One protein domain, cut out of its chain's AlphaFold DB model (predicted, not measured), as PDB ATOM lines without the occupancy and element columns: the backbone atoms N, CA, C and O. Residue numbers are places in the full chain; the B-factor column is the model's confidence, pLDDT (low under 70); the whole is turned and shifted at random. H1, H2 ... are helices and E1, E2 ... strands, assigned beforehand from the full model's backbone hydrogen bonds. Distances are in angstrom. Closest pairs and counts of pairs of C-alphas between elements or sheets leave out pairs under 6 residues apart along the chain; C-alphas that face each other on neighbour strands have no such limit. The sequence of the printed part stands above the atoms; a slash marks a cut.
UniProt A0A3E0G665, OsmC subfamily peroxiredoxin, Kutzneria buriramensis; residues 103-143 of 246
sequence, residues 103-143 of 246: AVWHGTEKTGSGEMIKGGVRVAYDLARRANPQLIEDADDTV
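This is residues 103 to 143 of the 246 residues of the protein "OsmC subfamily peroxiredoxin" of Kutzneria buriramensis (UniProt A0A3E0G665). Picture a small flat slab: three antiparallel strands side by side, E1, E2 and E3, with two short helices, H1 and H2, beyond the E3 edge and a tail, residues 138 to 143, that folds back toward E3. The 41 printed residues hold, in chain order, E1, E2, E3, H1 and H2; the class is mixed, helices and strands. The sheet's order is E1, E2, E3, a meander, each strand the antiparallel neighbour of the one before. The whole is only just compact, close to loose, with a radius of gyration of the C-alphas of 10.4 A and spans of 28 by 24 by 9 A.

Find C-alpha 103 at (171.478, 117.702, 144.896); from there E1 runs 10.4 A through residues 103 to 106. E2, residues 113 to 118, covers 17.2 A, and E3, residues 121 to 126, covers 17.0 A. At C-alpha 127, (166.377, 119.616, 131.323), H1 begins, residues 127 to 131, 6.0 A long. H2, residues 134 to 137, is 5.0 A long and ends at C-alpha 137, (152.749, 123.056, 137.259).

Look first at the hairpin of E1 and E2, at 162 degrees, where N 104 and O 115 are 2.9 A apart, within hydrogen-bond range. In the hairpin of E2 and E3, at 157 degrees, N 114 and O 125 are 2.8 A apart, also within range. H1 is only just not on the sheet, with 4 pairs of C-alphas within 10 A. H1 and H2 are close but not clearly touching; their closest C-alphas, of Arg 129 and Leu 135, are 5.9 A apart. H2 is apart from E1, E2 and E3. In H1 every O i to N i+4 pair is within hydrogen-bond range; H2 is too short for such a pair.

The C-alphas of Lys 110 and Gly 119, the two farthest apart, are 28.2 A from each other. The printed part has no cut and no long link. Look for low confidence at residues 137 to 139, where pLDDT is under 70.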
ATOM      1  N   ALA A 103     172.001 118.247 146.139       96.44
ATOM      2  CA  ALA A 103     171.478 117.702 144.896       96.44
ATOM      3  C   ALA A 103     172.340 116.522 144.434       96.44
ATOM      4  O   ALA A 103     173.520 116.431 144.787       96.44
ATOM      5  N   VAL A 104     171.751 115.611 143.668       96.94
ATOM      6  CA  VAL A 104     172.461 114.547 142.948       96.94
ATOM      7  C   VAL A 104     172.015 114.592 141.493       96.94
ATOM      8  O   VAL A 104     170.830 114.752 141.232       96.94
ATOM      9  N   TRP A 105     172.954 114.455 140.558       97.69
ATOM     10  CA  TRP A 105     172.688 114.409 139.120       97.69
ATOM     11  C   TRP A 105     173.319 113.160 138.503       97.69
ATOM     12  O   TRP A 105     174.444 112.793 138.853       97.69
ATOM     13  N   HIS A 106     172.616 112.531 137.563       97.62
ATOM     14  CA  HIS A 106     173.070 111.349 136.837       97.62
ATOM     15  C   HIS A 106     172.986 111.568 135.323       97.62
ATOM     16  O   HIS A 106     171.945 111.956 134.801       97.62
ATOM     17  N   GLY A 107     174.064 111.244 134.603       96.56
ATOM     18  CA  GLY A 107     174.122 111.324 133.139       96.56
ATOM     19  C   GLY A 107     174.532 112.698 132.595       96.56
ATOM     20  O   GLY A 107     175.042 113.551 133.320       96.56
ATOM     21  N   THR A 108     174.348 112.895 131.287       95.38
ATOM     22  CA  THR A 108     174.632 114.176 130.606       95.38
ATOM     23  C   THR A 108     173.520 115.194 130.856       95.38
ATOM     24  O   THR A 108     172.450 114.817 131.305       95.38
ATOM     25  N   GLU A 109     173.708 116.472 130.537       89.75
ATOM     26  CA  GLU A 109     172.632 117.470 130.687       89.75
ATOM     27  C   GLU A 109     171.384 117.130 129.846       89.75
ATOM     28  O   GLU A 109     170.259 117.233 130.323       89.75
ATOM     29  N   LYS A 110     171.580 116.662 128.605       90.25
ATOM     30  CA  LYS A 110     170.486 116.400 127.651       90.25
ATOM     31  C   LYS A 110     169.641 115.173 127.993       90.25
ATOM     32  O   LYS A 110     168.474 115.126 127.629       90.25
ATOM     33  N   THR A 111     170.248 114.160 128.606       92.50
ATOM     34  CA  THR A 111     169.606 112.854 128.860       92.50
ATOM     35  C   THR A 111     169.591 112.476 130.335       92.50
ATOM     36  O   THR A 111     169.195 111.366 130.683       92.50
ATOM     37  N   GLY A 112     170.139 113.336 131.183       95.06
ATOM     38  CA  GLY A 112     170.283 113.101 132.603       95.06
ATOM     39  C   GLY A 112     169.078 113.575 133.386       95.06
ATOM     40  O   GLY A 112     168.164 114.215 132.869       95.06
ATOM     41  N   SER A 113     169.104 113.235 134.660       96.19
ATOM     42  CA  SER A 113     168.122 113.675 135.639       96.19
ATOM     43  C   SER A 113     168.805 113.831 136.983       96.19
ATOM     44  O   SER A 113     169.866 113.246 137.241       96.19
ATOM     45  N   GLY A 114     168.197 114.628 137.843       96.81
ATOM     46  CA  GLY A 114     168.675 114.830 139.189       96.81
ATOM     47  C   GLY A 114     167.558 114.939 140.202       96.81
ATOM     48  O   GLY A 114     166.371 114.952 139.885       96.81
ATOM     49  N   GLU A 115     167.987 115.029 141.449       96.00
ATOM     50  CA  GLU A 115     167.120 115.177 142.604       96.00
ATOM     51  C   GLU A 115     167.732 116.192 143.571       96.00
ATOM     52  O   GLU A 115     168.908 116.084 143.929       96.00
ATOM     53  N   MET A 116     166.939 117.174 143.997       95.81
ATOM     54  CA  MET A 116     167.266 118.115 145.070       95.81
ATOM     55  C   MET A 116     166.629 117.635 146.376       95.81
ATOM     56  O   MET A 116     165.471 117.228 146.396       95.81
ATOM     57  N   ILE A 117     167.395 117.645 147.468       93.62
ATOM     58  CA  ILE A 117     167.077 116.931 148.709       93.62
ATOM     59  C   ILE A 117     167.255 117.855 149.915       93.62
ATOM     60  O   ILE A 117     168.341 118.400 150.147       93.62
ATOM     61  N   LYS A 118     166.212 117.951 150.747       91.00
ATOM     62  CA  LYS A 118     166.247 118.643 152.042       91.00
ATOM     63  C   LYS A 118     165.254 118.013 153.018       91.00
ATOM     64  O   LYS A 118     164.059 118.059 152.789       91.00
ATOM     65  N   GLY A 119     165.739 117.469 154.138       80.75
ATOM     66  CA  GLY A 119     164.883 117.090 155.276       80.75
ATOM     67  C   GLY A 119     163.680 116.206 154.920       80.75
ATOM     68  O   GLY A 119     162.553 116.577 155.204       80.75
ATOM     69  N   GLY A 120     163.910 115.066 154.266       84.44
ATOM     70  CA  GLY A 120     162.837 114.162 153.821       84.44
ATOM     71  C   GLY A 120     162.153 114.580 152.513       84.44
ATOM     72  O   GLY A 120     161.629 113.710 151.825       84.44
ATOM     73  N   VAL A 121     162.241 115.855 152.119       89.75
ATOM     74  CA  VAL A 121     161.746 116.367 150.835       89.75
ATOM     75  C   VAL A 121     162.728 116.027 149.716       89.75
ATOM     76  O   VAL A 121     163.947 116.176 149.876       89.75
ATOM     77  N   ARG A 122     162.180 115.577 148.584       92.81
ATOM     78  CA  ARG A 122     162.898 115.242 147.352       92.81
ATOM     79  C   ARG A 122     162.158 115.841 146.164       92.81
ATOM     80  O   ARG A 122     160.961 115.621 146.032       92.81
ATOM     81  N   VAL A 123     162.884 116.577 145.327       93.88
ATOM     82  CA  VAL A 123     162.354 117.221 144.122       93.88
ATOM     83  C   VAL A 123     163.157 116.741 142.920       93.88
ATOM     84  O   VAL A 123     164.344 117.056 142.793       93.88
ATOM     85  N   ALA A 124     162.520 115.961 142.052       94.25
ATOM     86  CA  ALA A 124     163.101 115.491 140.804       94.25
ATOM     87  C   ALA A 124     163.150 116.624 139.771       94.25
ATOM     88  O   ALA A 124     162.195 117.386 139.627       94.25
ATOM     89  N   TYR A 125     164.250 116.721 139.026       94.62
ATOM     90  CA  TYR A 125     164.415 117.716 137.970       94.62
ATOM     91  C   TYR A 125     165.237 117.171 136.800       94.62
ATOM     92  O   TYR A 125     166.104 116.311 136.958       94.62
ATOM     93  N   ASP A 126     164.969 117.690 135.607       94.12
ATOM     94  CA  ASP A 126     165.730 117.418 134.390       94.12
ATOM     95  C   ASP A 126     165.632 118.609 133.425       94.12
ATOM     96  O   ASP A 126     164.929 119.591 133.687       94.12
ATOM     97  N   LEU A 127     166.362 118.539 132.310       91.75
ATOM     98  CA  LEU A 127     166.377 119.616 131.323       91.75
ATOM     99  C   LEU A 127     165.019 119.803 130.631       91.75
ATOM    100  O   LEU A 127     164.648 120.937 130.340       91.75
ATOM    101  N   ALA A 128     164.276 118.723 130.369       88.38
ATOM    102  CA  ALA A 128     163.005 118.798 129.656       88.38
ATOM    103  C   ALA A 128     161.960 119.561 130.478       88.38
ATOM    104  O   ALA A 128     161.299 120.453 129.951       88.38
ATOM    105  N   ARG A 129     161.862 119.269 131.775       87.12
ATOM    106  CA  ARG A 129     160.970 119.959 132.715       87.12
ATOM    107  C   ARG A 129     161.422 121.388 132.982       87.12
ATOM    108  O   ARG A 129     160.607 122.299 132.948       87.12
ATOM    109  N   ARG A 130     162.730 121.612 133.155       88.88
ATOM    110  CA  ARG A 130     163.285 122.965 133.326       88.88
ATOM    111  C   ARG A 130     163.006 123.867 132.118       88.88
ATOM    112  O   ARG A 130     162.732 125.046 132.298       88.88
ATOM    113  N   ALA A 131     163.058 123.319 130.903       88.00
ATOM    114  CA  ALA A 131     162.758 124.050 129.671       88.00
ATOM    115  C   ALA A 131     161.251 124.218 129.400       88.00
ATOM    116  O   ALA A 131     160.878 125.054 128.583       88.00
ATOM    117  N   ASN A 132     160.391 123.439 130.067       85.94
ATOM    118  CA  ASN A 132     158.939 123.466 129.891       85.94
ATOM    119  C   ASN A 132     158.238 123.528 131.263       85.94
ATOM    120  O   ASN A 132     157.713 122.509 131.717       85.94
ATOM    121  N   PRO A 133     158.202 124.704 131.922       81.06
ATOM    122  CA  PRO A 133     157.676 124.848 133.284       81.06
ATOM    123  C   PRO A 133     156.227 124.380 133.468       81.06
ATOM    124  O   PRO A 133     155.872 123.925 134.547       81.06
ATOM    125  N   GLN A 134     155.403 124.396 132.418       80.88
ATOM    126  CA  GLN A 134     154.028 123.882 132.501       80.88
ATOM    127  C   GLN A 134     153.959 122.371 132.774       80.88
ATOM    128  O   GLN A 134     153.021 121.901 133.400       80.88
ATOM    129  N   LEU A 135     154.994 121.604 132.402       76.38
ATOM    130  CA  LEU A 135     155.098 120.186 132.775       76.38
ATOM    131  C   LEU A 135     155.376 119.978 134.274       76.38
ATOM    132  O   LEU A 135     155.341 118.841 134.737       76.38
ATOM    133  N   ILE A 136     155.735 121.044 134.994       74.88
ATOM    134  CA  ILE A 136     155.947 121.055 136.443       74.88
ATOM    135  C   ILE A 136     154.664 121.496 137.149       74.88
ATOM    136  O   ILE A 136     154.289 120.871 138.129       74.88
ATOM    137  N   GLU A 137     153.989 122.537 136.652       68.38
ATOM    138  CA  GLU A 137     152.749 123.056 137.259       68.38
ATOM    139  C   GLU A 137     151.623 122.012 137.301       68.38
ATOM    140  O   GLU A 137     150.854 121.980 138.257       68.38
ATOM    141  N   ASP A 138     151.568 121.120 136.308       64.75
ATOM    142  CA  ASP A 138     150.607 120.011 136.255       64.75
ATOM    143  C   ASP A 138     151.089 118.737 136.991       64.75
ATOM    144  O   ASP A 138     150.394 117.714 136.994       64.75
ATOM    145  N   ALA A 139     152.296 118.745 137.567       63.62
ATOM    146  CA  ALA A 139     152.900 117.594 138.235       63.62
ATOM    147  C   ALA A 139     152.690 117.624 139.761       63.62
ATOM    148  O   ALA A 139     152.372 118.649 140.351       63.62
ATOM    149  N   ASP A 140     152.880 116.471 140.407       72.69
ATOM    150  CA  ASP A 140     152.964 116.379 141.871       72.69
ATOM    151  C   ASP A 140     154.157 117.203 142.403       72.69
ATOM    152  O   ASP A 140     155.179 117.330 141.721       72.69
ATOM    153  N   ASP A 141     154.068 117.675 143.652       72.50
ATOM    154  CA  ASP A 141     155.054 118.520 144.357       72.50
ATOM    155  C   ASP A 141     156.458 117.874 144.466       72.50
ATOM    156  O   ASP A 141     157.427 118.473 144.941       72.50
ATOM    157  N   THR A 142     156.585 116.620 144.029       82.44
ATOM    158  CA  THR A 142     157.826 115.850 143.928       82.44
ATOM    159  C   THR A 142     158.639 116.152 142.665       82.44
ATOM    160  O   THR A 142     159.752 115.636 142.516       82.44
ATOM    161  N   VAL A 143     158.139 117.000 141.761       86.88
ATOM    162  CA  VAL A 143     158.800 117.403 140.511       86.88
ATOM    163  C   VAL A 143     159.002 118.917 140.479       86.88
ATOM    164  O   VAL A 143     158.135 119.679 140.886       86.88
TER     165      VAL A 143